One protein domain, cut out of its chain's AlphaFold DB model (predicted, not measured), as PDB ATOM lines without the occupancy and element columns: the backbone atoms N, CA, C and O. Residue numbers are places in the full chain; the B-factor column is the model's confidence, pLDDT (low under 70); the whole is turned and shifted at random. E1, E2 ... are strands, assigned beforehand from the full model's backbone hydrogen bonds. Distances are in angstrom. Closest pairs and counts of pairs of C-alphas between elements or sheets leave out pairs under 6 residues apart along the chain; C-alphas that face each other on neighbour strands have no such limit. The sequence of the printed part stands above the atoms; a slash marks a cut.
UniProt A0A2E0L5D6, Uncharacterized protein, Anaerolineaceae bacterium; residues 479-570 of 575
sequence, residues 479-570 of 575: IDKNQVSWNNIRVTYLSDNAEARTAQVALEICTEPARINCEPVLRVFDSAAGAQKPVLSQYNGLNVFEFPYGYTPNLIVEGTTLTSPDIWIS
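AT A GLANCE: This is residues 479 to 570 of the 575 residues of an uncharacterized protein of Anaerolineaceae bacterium (UniProt A0A2E0L5D6). Two sheets lie partly face to face as a small sandwich: the strongly twisted sheet of E1, E2, E3, E5 and E6 covers the smaller sheet of E4, E8 and E9, with the strands of the two crossed at 47 degrees. The short pair E7 and E10 sits at one side, with E10 close to strands of both sheets. The printed part has 92 residues with ten named strands, E1 to E10 in order along the chain, and no named helix; the class is all strand. The larger sheet is branched, and the neighbours in each sheet are antiparallel. The whole is compact, with a radius of gyration of the C-alphas of 12.2 A and spans of 38 by 28 by 21 A.

HOW THE PARTS SIT: Residues 482 to 483 pair, parallel, with residues 562 to 563 of E9, residues 562 to 564. E1, residues 489 to 497, bends by 73 degrees at residue 494, and E2, residues 502 to 510, bends by 59 degrees at residue 506. They form a hairpin, with N 492 and O 506 2.9 A apart. With E3, residues 518 to 520, they make a meander, each strand the antiparallel neighbour of the one before; N 509 and O 519 are 2.8 A apart. E3 and E6, residues 542 to 548, lie on the other side of E2 from E1; E2 and E6 are antiparallel neighbours, with N 505 and O 545 within hydrogen-bond range at 2.8 A. E5, residues 537 to 539, forms a hairpin with E6, with N 544 and O 537 2.9 A apart. E3 runs on into E4, residues 523 to 526, at 81 degrees. In the second sheet, E8, residues 555 to 558, is the inner strand between E4 and E9; N 525 and O 556 are 2.9 A apart, N 557 and O 564 2.8 A. E7, residues 550 to 552, pairs with E10, residues 567 to 569, with N 550 and O 569 2.7 A apart. The closest C-alphas of E1 and E10, those of Ile 489 and Ile 567, are 7.0 A apart; those of E8 and E10, Leu 555 and Ile 567, are 7.5 A apart.

IN THESE COORDINATES: E1 begins with C-alpha 489 at (35.527, 29.342, -25.196) and measures 20.9 A; E2 measures 23.1 A and E6 18.9 A. E4 measures 10.0 A and E8 9.4 A. E10 ends with C-alpha 569 at (34.369, 36.011, -32.325).

THE WHOLE: The C-alphas farthest apart, those of Ile 479 and Glu 499, are 39.5 A apart. The printed part has no cut and no long link. Mean pLDDT of the printed part is 86.8; residues 479 to 480 are under 70.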
ATOM      1  N   ILE A 479      20.302  23.069 -14.102       53.91
ATOM      2  CA  ILE A 479      20.563  22.814 -12.668       53.91
ATOM      3  C   ILE A 479      21.952  22.186 -12.397       53.91
ATOM      4  O   ILE A 479      22.458  22.334 -11.292       53.91
ATOM      5  N   ASP A 480      22.629  21.598 -13.393       66.62
ATOM      6  CA  ASP A 480      23.841  20.781 -13.153       66.62
ATOM      7  C   ASP A 480      25.111  21.199 -13.934       66.62
ATOM      8  O   ASP A 480      26.063  20.420 -14.014       66.62
ATOM      9  N   LYS A 481      25.170  22.403 -14.528       82.50
ATOM     10  CA  LYS A 481      26.347  22.849 -15.311       82.50
ATOM     11  C   LYS A 481      27.072  24.029 -14.665       82.50
ATOM     12  O   LYS A 481      26.443  24.980 -14.216       82.50
ATOM     13  N   ASN A 482      28.403  23.991 -14.672       85.31
ATOM     14  CA  ASN A 482      29.237  25.079 -14.161       85.31
ATOM     15  C   ASN A 482      29.315  26.214 -15.185       85.31
ATOM     16  O   ASN A 482      29.726  26.008 -16.328       85.31
ATOM     17  N   GLN A 483      28.953  27.421 -14.768       86.62
ATOM     18  CA  GLN A 483      29.052  28.597 -15.621       86.62
ATOM     19  C   GLN A 483      30.499  29.110 -15.697       86.62
ATOM     20  O   GLN A 483      31.175  29.245 -14.679       86.62
ATOM     21  N   VAL A 484      30.962  29.413 -16.906       84.62
ATOM     22  CA  VAL A 484      32.263  30.012 -17.226       84.62
ATOM     23  C   VAL A 484      32.066  31.242 -18.121       84.62
ATOM     24  O   VAL A 484      30.966  31.485 -18.607       84.62
ATOM     25  N   SER A 485      33.114  32.044 -18.313       81.44
ATOM     26  CA  SER A 485      33.065  33.240 -19.176       81.44
ATOM     27  C   SER A 485      33.439  32.930 -20.627       81.44
ATOM     28  O   SER A 485      34.096  31.920 -20.887       81.44
ATOM     29  N   TRP A 486      33.170  33.852 -21.556       79.38
ATOM     30  CA  TRP A 486      33.628  33.767 -22.950       79.38
ATOM     31  C   TRP A 486      35.129  33.455 -23.121       79.38
ATOM     32  O   TRP A 486      35.513  32.834 -24.114       79.38
ATOM     33  N   ASN A 487      35.995  33.822 -22.165       77.50
ATOM     34  CA  ASN A 487      37.436  33.521 -22.218       77.50
ATOM     35  C   ASN A 487      37.736  32.015 -22.231       77.50
ATOM     36  O   ASN A 487      38.761  31.575 -22.766       77.50
ATOM     37  N   ASN A 488      36.821  31.229 -21.671       87.00
ATOM     38  CA  ASN A 488      36.868  29.781 -21.611       87.00
ATOM     39  C   ASN A 488      36.388  29.116 -22.908       87.00
ATOM     40  O   ASN A 488      36.435  27.893 -23.006       87.00
ATOM     41  N   ILE A 489      35.935  29.882 -23.902       89.38
ATOM     42  CA  ILE A 489      35.527  29.342 -25.196       89.38
ATOM     43  C   ILE A 489      36.737  29.304 -26.129       89.38
ATOM     44  O   ILE A 489      37.411  30.307 -26.377       89.38
ATOM     45  N   ARG A 490      37.004  28.124 -26.685       90.19
ATOM     46  CA  ARG A 490      37.975  27.937 -27.756       90.19
ATOM     47  C   ARG A 490      37.248  27.929 -29.095       90.19
ATOM     48  O   ARG A 490      36.354  27.121 -29.331       90.19
ATOM     49  N   VAL A 491      37.673  28.828 -29.976       91.56
ATOM     50  CA  VAL A 491      37.046  29.068 -31.279       91.56
ATOM     51  C   VAL A 491      37.971  28.572 -32.386       91.56
ATOM     52  O   VAL A 491      39.116  29.014 -32.492       91.56
ATOM     53  N   THR A 492      37.472  27.666 -33.226       91.50
ATOM     54  CA  THR A 492      38.154  27.213 -34.445       91.50
ATOM     55  C   THR A 492      37.419  27.754 -35.666       91.50
ATOM     56  O   THR A 492      36.305  27.331 -35.959       91.50
ATOM     57  N   TYR A 493      38.046  28.682 -36.387       89.44
ATOM     58  CA  TYR A 493      37.480  29.307 -37.586       89.44
ATOM     59  C   TYR A 493      37.566  28.373 -38.790       89.44
ATOM     60  O   TYR A 493      38.641  27.840 -39.072       89.44
ATOM     61  N   LEU A 494      36.449  28.203 -39.497       87.69
ATOM     62  CA  LEU A 494      36.339  27.305 -40.650       87.69
ATOM     63  C   LEU A 494      36.069  28.049 -41.949       87.69
ATOM     64  O   LEU A 494      36.658  27.727 -42.979       87.69
ATOM     65  N   SER A 495      35.169  29.025 -41.903       88.38
ATOM     66  CA  SER A 495      34.794  29.835 -43.053       88.38
ATOM     67  C   SER A 495      34.492  31.250 -42.594       88.38
ATOM     68  O   SER A 495      34.046  31.461 -41.465       88.38
ATOM     69  N   ASP A 496      34.766  32.199 -43.474       87.81
ATOM     70  CA  ASP A 496      34.599  33.618 -43.239       87.81
ATOM     71  C   ASP A 496      33.655  34.206 -44.291       87.81
ATOM     72  O   ASP A 496      33.768  33.883 -45.476       87.81
ATOM     73  N   ASN A 497      32.727  35.053 -43.853       85.62
ATOM     74  CA  ASN A 497      31.802  35.786 -44.702       85.62
ATOM     75  C   ASN A 497      31.913  37.281 -44.390       85.62
ATOM     76  O   ASN A 497      31.089  37.861 -43.679       85.62
ATOM     77  N   ALA A 498      32.948  37.898 -44.958       81.31
ATOM     78  CA  ALA A 498      33.262  39.308 -44.754       81.31
ATOM     79  C   ALA A 498      32.114  40.255 -45.153       81.31
ATOM     80  O   ALA A 498      31.945  41.302 -44.535       81.31
ATOM     81  N   GLU A 499      31.290  39.886 -46.143       81.25
ATOM     82  CA  GLU A 499      30.162  40.715 -46.594       81.25
ATOM     83  C   GLU A 499      29.052  40.796 -45.533       81.25
ATOM     84  O   GLU A 499      28.496  41.867 -45.297       81.25
ATOM     85  N   ALA A 500      28.774  39.688 -44.839       77.81
ATOM     86  CA  ALA A 500      27.808  39.645 -43.739       77.81
ATOM     87  C   ALA A 500      28.432  39.939 -42.362       77.81
ATOM     88  O   ALA A 500      27.707  40.023 -41.370       77.81
ATOM     89  N   ARG A 501      29.763  40.091 -42.298       84.06
ATOM     90  CA  ARG A 501      30.558  40.195 -41.066       84.06
ATOM     91  C   ARG A 501      30.322  39.026 -40.104       84.06
ATOM     92  O   ARG A 501      30.193  39.227 -38.893       84.06
ATOM     93  N   THR A 502      30.239  37.810 -40.648       89.50
ATOM     94  CA  THR A 502      30.036  36.570 -39.886       89.50
ATOM     95  C   THR A 502      31.150  35.555 -40.128       89.50
ATOM     96  O   THR A 502      31.773  35.521 -41.186       89.50
ATOM     97  N   ALA A 503      31.389  34.686 -39.144       90.62
ATOM     98  CA  ALA A 503      32.284  33.541 -39.265       90.62
ATOM     99  C   ALA A 503      31.566  32.238 -38.903       90.62
ATOM    100  O   ALA A 503      30.799  32.177 -37.937       90.62
ATOM    101  N   GLN A 504      31.881  31.172 -39.641       93.44
ATOM    102  CA  GLN A 504      31.544  29.806 -39.256       93.44
ATOM    103  C   GLN A 504      32.642  29.244 -38.358       93.44
ATOM    104  O   GLN A 504      33.808  29.140 -38.759       93.44
ATOM    105  N   VAL A 505      32.257  28.862 -37.145       94.12
ATOM    106  CA  VAL A 505      33.177  28.466 -36.083       94.12
ATOM    107  C   VAL A 505      32.767  27.143 -35.452       94.12
ATOM    108  O   VAL A 505      31.599  26.915 -35.148       94.12
ATOM    109  N   ALA A 506      33.749  26.273 -35.233       93.75
ATOM    110  CA  ALA A 506      33.624  25.125 -34.345       93.75
ATOM    111  C   ALA A 506      34.021  25.540 -32.922       93.75
ATOM    112  O   ALA A 506      35.066  26.173 -32.734       93.75
ATOM    113  N   LEU A 507      33.188  25.193 -31.939       94.00
ATOM    114  CA  LEU A 507      33.322  25.669 -30.561       94.00
ATOM    115  C   LEU A 507      33.602  24.540 -29.565       94.00
ATOM    116  O   LEU A 507      32.954  23.491 -29.581       94.00
ATOM    117  N   GLU A 508      34.517  24.815 -28.640       93.88
ATOM    118  CA  GLU A 508      34.745  24.033 -27.422       93.88
ATOM    119  C   GLU A 508      34.654  24.969 -26.208       93.88
ATOM    120  O   GLU A 508      35.019  26.143 -26.298       93.88
ATOM    121  N   ILE A 509      34.185  24.461 -25.071       94.88
ATOM    122  CA  ILE A 509      34.092  25.195 -23.804       94.88
ATOM    123  C   ILE A 509      35.001  24.531 -22.770       94.88
ATOM    124  O   ILE A 509      35.007  23.311 -22.629       94.88
ATOM    125  N   CYS A 510      35.825  25.322 -22.089       90.69
ATOM    126  CA  CYS A 510      36.929  24.832 -21.270       90.69
ATOM    127  C   CYS A 510      36.736  25.161 -19.789       90.69
ATOM    128  O   CYS A 510      36.183  26.199 -19.434       90.69
ATOM    129  N   THR A 511      37.253  24.323 -18.893       84.06
ATOM    130  CA  THR A 511      37.182  24.609 -17.447       84.06
ATOM    131  C   THR A 511      38.037  25.814 -17.054       84.06
ATOM    132  O   THR A 511      37.747  26.484 -16.068       84.06
ATOM    133  N   GLU A 512      39.071  26.121 -17.841       79.12
ATOM    134  CA  GLU A 512      40.043  27.178 -17.561       79.12
ATOM    135  C   GLU A 512      40.341  28.032 -18.810       79.12
ATOM    136  O   GLU A 512      40.384  27.493 -19.924       79.12
ATOM    137  N   PRO A 513      40.656  29.334 -18.650       74.31
ATOM    138  CA  PRO A 513      41.014  30.229 -19.759       74.31
ATOM    139  C   PRO A 513      42.266  29.821 -20.546       74.31
ATOM    140  O   PRO A 513      42.449  30.253 -21.680       74.31
ATOM    141  N   ALA A 514      43.129  28.968 -19.980       73.62
ATOM    142  CA  ALA A 514      44.283  28.411 -20.686       73.62
ATOM    143  C   ALA A 514      43.889  27.445 -21.826       73.62
ATOM    144  O   ALA A 514      44.746  27.064 -22.622       73.62
ATOM    145  N   ARG A 515      42.603  27.058 -21.919       80.56
ATOM    146  CA  ARG A 515      42.013  26.233 -22.995       80.56
ATOM    147  C   ARG A 515      42.694  24.872 -23.183       80.56
ATOM    148  O   ARG A 515      42.855  24.392 -24.302       80.56
ATOM    149  N   ILE A 516      43.100  24.259 -22.070       77.50
ATOM    150  CA  ILE A 516      43.778  22.953 -22.045       77.50
ATOM    151  C   ILE A 516      42.762  21.806 -21.947       77.50
ATOM    152  O   ILE A 516      42.888  20.812 -22.658       77.50
ATOM    153  N   ASN A 517      41.760  21.941 -21.074       88.44
ATOM    154  CA  ASN A 517      40.727  20.933 -20.843       88.44
ATOM    155  C   ASN A 517      39.371  21.467 -21.310       88.44
ATOM    156  O   ASN A 517      38.769  22.299 -20.626       88.44
ATOM    157  N   CYS A 518      38.933  21.026 -22.487       91.38
ATOM    158  CA  CYS A 518      37.739  21.526 -23.158       91.38
ATOM    159  C   CYS A 518      36.801  20.385 -23.548       91.38
ATOM    160  O   CYS A 518      37.241  19.283 -23.872       91.38
ATOM    161  N   GLU A 519      35.506  20.670 -23.535       94.00
ATOM    162  CA  GLU A 519      34.453  19.792 -24.029       94.00
ATOM    163  C   GLU A 519      33.741  20.441 -25.230       94.00
ATOM    164  O   GLU A 519      33.685  21.671 -25.330       94.00
ATOM    165  N   PRO A 520      33.192  19.647 -26.165       95.50
ATOM    166  CA  PRO A 520      32.466  20.185 -27.310       95.50
ATOM    167  C   PRO A 520      31.245  20.998 -26.886       95.50
ATOM    168  O   PRO A 520      30.489  20.579 -26.004       95.50
ATOM    169  N   VAL A 521      30.995  22.114 -27.573       96.00
ATOM    170  CA  VAL A 521      29.724  22.833 -27.433       96.00
ATOM    171  C   VAL A 521      28.616  22.039 -28.127       96.00
ATOM    172  O   VAL A 521      28.642  21.793 -29.336       96.00
ATOM    173  N   LEU A 522      27.620  21.638 -27.344       92.94
ATOM    174  CA  LEU A 522      26.481  20.834 -27.768       92.94
ATOM    175  C   LEU A 522      25.347  21.702 -28.317       92.94
ATOM    176  O   LEU A 522      24.775  21.369 -29.354       92.94
ATOM    177  N   ARG A 523      25.032  22.815 -27.644       91.81
ATOM    178  CA  ARG A 523      23.975  23.750 -28.056       91.81
ATOM    179  C   ARG A 523      24.362  25.198 -27.772       91.81
ATOM    180  O   ARG A 523      25.096  25.468 -26.828       91.81
ATOM    181  N   VAL A 524      23.838  26.113 -28.584       94.19
ATOM    182  CA  VAL A 524      23.875  27.557 -28.328       94.19
ATOM    183  C   VAL A 524      22.452  28.084 -28.415       94.19
ATOM    184  O   VAL A 524      21.819  27.971 -29.465       94.19
ATOM    185  N   PHE A 525      21.952  28.663 -27.330       89.44
ATOM    186  CA  PHE A 525      20.673  29.366 -27.307       89.44
ATOM    187  C   PHE A 525      20.903  30.876 -27.334       89.44
ATOM    188  O   PHE A 525      21.732  31.385 -26.588       89.44
ATOM    189  N   ASP A 526      20.201  31.588 -28.206       85.06
ATOM    190  CA  ASP A 526      20.224  33.045 -28.278       85.06
ATOM    191  C   ASP A 526      19.010  33.579 -27.517       85.06
ATOM    192  O   ASP A 526      17.867  33.445 -27.963       85.06
ATOM    193  N   SER A 527      19.258  34.141 -26.334       81.31
ATOM    194  CA  SER A 527      18.198  34.593 -25.432       81.31
ATOM    195  C   SER A 527      17.520  35.864 -25.940       81.31
ATOM    196  O   SER A 527      16.350  36.079 -25.637       81.31
ATOM    197  N   ALA A 528      18.217  36.682 -26.736       72.38
ATOM    198  CA  ALA A 528      17.639  37.875 -27.349       72.38
ATOM    199  C   ALA A 528      16.679  37.504 -28.490       72.38
ATOM    200  O   ALA A 528      15.614  38.103 -28.626       72.38
ATOM    201  N   ALA A 529      17.026  36.482 -29.279       77.31
ATOM    202  CA  ALA A 529      16.165  35.959 -30.341       77.31
ATOM    203  C   ALA A 529      15.114  34.945 -29.847       77.31
ATOM    204  O   ALA A 529      14.202  34.593 -30.597       77.31
ATOM    205  N   GLY A 530      15.250  34.440 -28.615       82.62
ATOM    206  CA  GLY A 530      14.405  33.377 -28.064       82.62
ATOM    207  C   GLY A 530      14.507  32.060 -28.841       82.62
ATOM    208  O   GLY A 530      13.535  31.308 -28.902       82.62
ATOM    209  N   ALA A 531      15.651  31.794 -29.479       82.81
ATOM    210  CA  ALA A 531      15.816  30.686 -30.415       82.81
ATOM    211  C   ALA A 531      17.197  30.025 -30.308       82.81
ATOM    212  O   ALA A 531      18.208  30.670 -30.034       82.81
ATOM    213  N   GLN A 532      17.259  28.721 -30.584       86.50
ATOM    214  CA  GLN A 532      18.527  28.000 -30.679       86.50
ATOM    215  C   GLN A 532      19.247  28.354 -31.989       86.50
ATOM    216  O   GLN A 532      18.643  28.311 -33.063       86.50
ATOM    217  N   LYS A 533      20.549  28.655 -31.920       90.38
ATOM    218  CA  LYS A 533      21.382  28.822 -33.118       90.38
ATOM    219  C   LYS A 533      21.515  27.464 -33.826       90.38
ATOM    220  O   LYS A 533      21.861  26.472 -33.175       90.38
ATOM    221  N   PRO A 534      21.246  27.387 -35.140       89.88
ATOM    222  CA  PRO A 534      21.315  26.130 -35.869       89.88
ATOM    223  C   PRO A 534      22.759  25.630 -35.973       89.88
ATOM    224  O   PRO A 534      23.684  26.408 -36.205       89.88
ATOM    225  N   VAL A 535      22.940  24.313 -35.854       93.38
ATOM    226  CA  VAL A 535      24.202  23.654 -36.211       93.38
ATOM    227  C   VAL A 535      24.258  23.564 -37.734       93.38
ATOM    228  O   VAL A 535      23.441  22.877 -38.344       93.38
ATOM    229  N   LEU A 536      25.206  24.267 -38.348       92.31
ATOM    230  CA  LEU A 536      25.345  24.327 -39.806       92.31
ATOM    231  C   LEU A 536      26.047  23.089 -40.368       92.31
ATOM    232  O   LEU A 536      25.707  22.602 -41.444       92.31
ATOM    233  N   SER A 537      27.052  22.589 -39.648       93.50
ATOM    234  CA  SER A 537      27.827  21.402 -40.016       93.50
ATOM    235  C   SER A 537      28.582  20.841 -38.803       93.50
ATOM    236  O   SER A 537      28.430  21.337 -37.685       93.50
ATOM    237  N   GLN A 538      29.389  19.795 -39.009       93.12
ATOM    238  CA  GLN A 538      30.324  19.283 -38.007       93.12
ATOM    239  C   GLN A 538      31.754  19.282 -38.550       93.12
ATOM    240  O   GLN A 538      31.988  18.883 -39.690       93.12
ATOM    241  N   TYR A 539      32.715  19.673 -37.714       90.44
ATOM    242  CA  TYR A 539      34.142  19.674 -38.030       90.44
ATOM    243  C   TYR A 539      34.925  19.006 -36.901       90.44
ATOM    244  O   TYR A 539      34.864  19.448 -35.758       90.44
ATOM    245  N   ASN A 540      35.635  17.916 -37.205       89.75
ATOM    246  CA  ASN A 540      36.356  17.100 -36.213       89.75
ATOM    247  C   ASN A 540      35.497  16.678 -35.001       89.75
ATOM    248  O   ASN A 540      35.990  16.592 -33.882       89.75
ATOM    249  N   GLY A 541      34.204  16.415 -35.224       86.62
ATOM    250  CA  GLY A 541      33.258  16.045 -34.164       86.62
ATOM    251  C   GLY A 541      32.715  17.220 -33.340       86.62
ATOM    252  O   GLY A 541      31.927  16.989 -32.428       86.62
ATOM    253  N   LEU A 542      33.090  18.462 -33.665       93.44
ATOM    254  CA  LEU A 542      32.554  19.683 -33.062       93.44
ATOM    255  C   LEU A 542      31.424  20.254 -33.921       93.44
ATOM    256  O   LEU A 542      31.513  20.252 -35.151       93.44
ATOM    257  N   ASN A 543      30.383  20.778 -33.278       92.81
ATOM    258  CA  ASN A 543      29.308  21.486 -33.967       92.81
ATOM    259  C   ASN A 543      29.802  22.844 -34.478       92.81
ATOM    260  O   ASN A 543      30.506  23.567 -33.770       92.81
ATOM    261  N   VAL A 544      29.412  23.178 -35.708       94.75
ATOM    262  CA  VAL A 544      29.748  24.440 -36.366       94.75
ATOM    263  C   VAL A 544      28.550  25.374 -36.322       94.75
ATOM    264  O   VAL A 544      27.451  25.005 -36.740       94.75
ATOM    265  N   PHE A 545      28.791  26.594 -35.865       96.00
ATOM    266  CA  PHE A 545      27.803  27.658 -35.747       96.00
ATOM    267  C   PHE A 545      28.261  28.883 -36.533       96.00
ATOM    268  O   PHE A 545      29.454  29.049 -36.777       96.00
ATOM    269  N   GLU A 546      27.326  29.753 -36.898       94.50
ATOM    270  CA  GLU A 546      27.633  31.053 -37.495       94.50
ATOM    271  C   GLU A 546      27.357  32.181 -36.504       94.50
ATOM    272  O   GLU A 546      26.289  32.244 -35.887       94.50
ATOM    273  N   PHE A 547      28.335  33.073 -36.371       92.94
ATOM    274  CA  PHE A 547      28.284  34.217 -35.470       92.94
ATOM    275  C   PHE A 547      28.786  35.490 -36.149       92.94
ATOM    276  O   PHE A 547      29.700  35.402 -36.971       92.94
ATOM    277  N   PRO A 548      28.241  36.665 -35.785       88.56
ATOM    278  CA  PRO A 548      28.845  37.940 -36.148       88.56
ATOM    279  C   PRO A 548      30.193  38.126 -35.441       88.56
ATOM    280  O   PRO A 548      30.431  37.539 -34.383       88.56
ATOM    281  N   TYR A 549      31.069  38.957 -36.005       81.25
ATOM    282  CA  TYR A 549      32.297  39.355 -35.313       81.25
ATOM    283  C   TYR A 549      31.992  40.209 -34.068       81.25
ATOM    284  O   TYR A 549      31.004  40.943 -34.021       81.25
ATOM    285  N   GLY A 550      32.894  40.172 -33.092       76.00
ATOM    286  CA  GLY A 550      32.831  40.924 -31.843       76.00
ATOM    287  C   GLY A 550      32.237  40.138 -30.673       76.00
ATOM    288  O   GLY A 550      32.137  38.907 -30.690       76.00
ATOM    289  N   TYR A 551      31.880  40.878 -29.624       74.62
ATOM    290  CA  TYR A 551      31.252  40.345 -28.417       74.62
ATOM    291  C   TYR A 551      29.760  40.125 -28.645       74.62
ATOM    292  O   TYR A 551      29.053  41.048 -29.044       74.62
ATOM    293  N   THR A 552      29.267  38.926 -28.345       81.94
ATOM    294  CA  THR A 552      27.832  38.628 -28.362       81.94
ATOM    295  C   THR A 552      27.369  38.256 -26.948       81.94
ATOM    296  O   THR A 552      27.672  37.146 -26.493       81.94
ATOM    297  N   PRO A 553      26.656  39.155 -26.239       80.94
ATOM    298  CA  PRO A 553      26.035  38.843 -24.954       80.94
ATOM    299  C   PRO A 553      24.707  38.085 -25.137       80.94
ATOM    300  O   PRO A 553      24.216  37.925 -26.254       80.94
ATOM    301  N   ASN A 554      24.085  37.679 -24.026       81.88
ATOM    302  CA  ASN A 554      22.752  37.055 -23.979       81.88
ATOM    303  C   ASN A 554      22.654  35.697 -24.692       81.88
ATOM    304  O   ASN A 554      21.596  35.321 -25.203       81.88
ATOM    305  N   LEU A 555      23.741  34.936 -24.702       87.88
ATOM    306  CA  LEU A 555      23.757  33.569 -25.200       87.88
ATOM    307  C   LEU A 555      23.664  32.574 -24.044       87.88
ATOM    308  O   LEU A 555      23.852  32.913 -22.885       87.88
ATOM    309  N   ILE A 556      23.383  31.320 -24.368       91.00
ATOM    310  CA  ILE A 556      23.620  30.177 -23.491       91.00
ATOM    311  C   ILE A 556      24.376  29.159 -24.337       91.00
ATOM    312  O   ILE A 556      23.787  28.371 -25.078       91.00
ATOM    313  N   VAL A 557      25.703  29.248 -24.298       93.44
ATOM    314  CA  VAL A 557      26.623  28.313 -24.950       93.44
ATOM    315  C   VAL A 557      26.822  27.146 -23.999       93.44
ATOM    316  O   VAL A 557      27.287  27.344 -22.883       93.44
ATOM    317  N   GLU A 558      26.473  25.928 -24.395       93.56
ATOM    318  CA  GLU A 558      26.493  24.783 -23.486       93.56
ATOM    319  C   GLU A 558      27.349  23.633 -23.983       93.56
ATOM    320  O   GLU A 558      27.172  23.147 -25.102       93.56
ATOM    321  N   GLY A 559      28.200  23.133 -23.094       92.81
ATOM    322  CA  GLY A 559      28.843  21.834 -23.208       92.81
ATOM    323  C   GLY A 559      28.099  20.751 -22.419       92.81
ATOM    324  O   GLY A 559      26.900  20.855 -22.141       92.81
ATOM    325  N   THR A 560      28.815  19.685 -22.071       91.00
ATOM    326  CA  THR A 560      28.296  18.568 -21.266       91.00
ATOM    327  C   THR A 560      28.171  18.958 -19.793       91.00
ATOM    328  O   THR A 560      27.156  18.662 -19.168       91.00
ATOM    329  N   THR A 561      29.175  19.649 -19.258       91.38
ATOM    330  CA  THR A 561      29.294  20.050 -17.850       91.38
ATOM    331  C   THR A 561      29.412  21.561 -17.657       91.38
ATOM    332  O   THR A 561      29.279  22.031 -16.529       91.38
ATOM    333  N   LEU A 562      29.636  22.328 -18.729       92.06
ATOM    334  CA  LEU A 562      29.873  23.769 -18.683       92.06
ATOM    335  C   LEU A 562      28.810  24.570 -19.442       92.06
ATOM    336  O   LEU A 562      28.200  24.089 -20.401       92.06
ATOM    337  N   THR A 563      28.631  25.829 -19.045       93.75
ATOM    338  CA  THR A 563      27.840  26.817 -19.789       93.75
ATOM    339  C   THR A 563      28.526  28.184 -19.814       93.75
ATOM    340  O   THR A 563      29.250  28.512 -18.883       93.75
ATOM    341  N   SER A 564      28.335  28.981 -20.866       89.50
ATOM    342  CA  SER A 564      28.814  30.366 -20.966       89.50
ATOM    343  C   SER A 564      27.680  31.281 -21.437       89.50
ATOM    344  O   SER A 564      27.011  30.936 -22.417       89.50
ATOM    345  N   PRO A 565      27.454  32.434 -20.780       87.25
ATOM    346  CA  PRO A 565      26.382  33.360 -21.140       87.25
ATOM    347  C   PRO A 565      26.721  34.245 -22.358       87.25
ATOM    348  O   PRO A 565      25.903  35.037 -22.829       87.25
ATOM    349  N   ASP A 566      27.959  34.168 -22.836       80.75
ATOM    350  CA  ASP A 566      28.521  35.060 -23.840       80.75
ATOM    351  C   ASP A 566      29.622  34.382 -24.672       80.75
ATOM    352  O   ASP A 566      30.131  33.310 -24.327       80.75
ATOM    353  N   ILE A 567      29.968  35.003 -25.805       89.38
ATOM    354  CA  ILE A 567      31.066  34.587 -26.690       89.38
ATOM    355  C   ILE A 567      31.718  35.798 -27.366       89.38
ATOM    356  O   ILE A 567      31.070  36.818 -27.603       89.38
ATOM    357  N   TRP A 568      32.996  35.663 -27.722       83.56
ATOM    358  CA  TRP A 568      33.715  36.606 -28.577       83.56
ATOM    359  C   TRP A 568      34.210  35.914 -29.850       83.56
ATOM    360  O   TRP A 568      34.892  34.889 -29.767       83.56
ATOM    361  N   ILE A 569      33.917  36.496 -31.015       85.81
ATOM    362  CA  ILE A 569      34.369  36.011 -32.325       85.81
ATOM    363  C   ILE A 569      35.222  37.086 -32.997       85.81
ATOM    364  O   ILE A 569      34.759  38.174 -33.308       85.81
ATOM    365  N   SER A 570      36.491  36.788 -33.224       73.06
ATOM    366  CA  SER A 570      37.415  37.653 -33.953       73.06
ATOM    367  C   SER A 570      37.090  37.686 -35.446       73.06
ATOM    368  O   SER A 570      36.689  36.676 -36.022       73.06
TER     369      SER A 570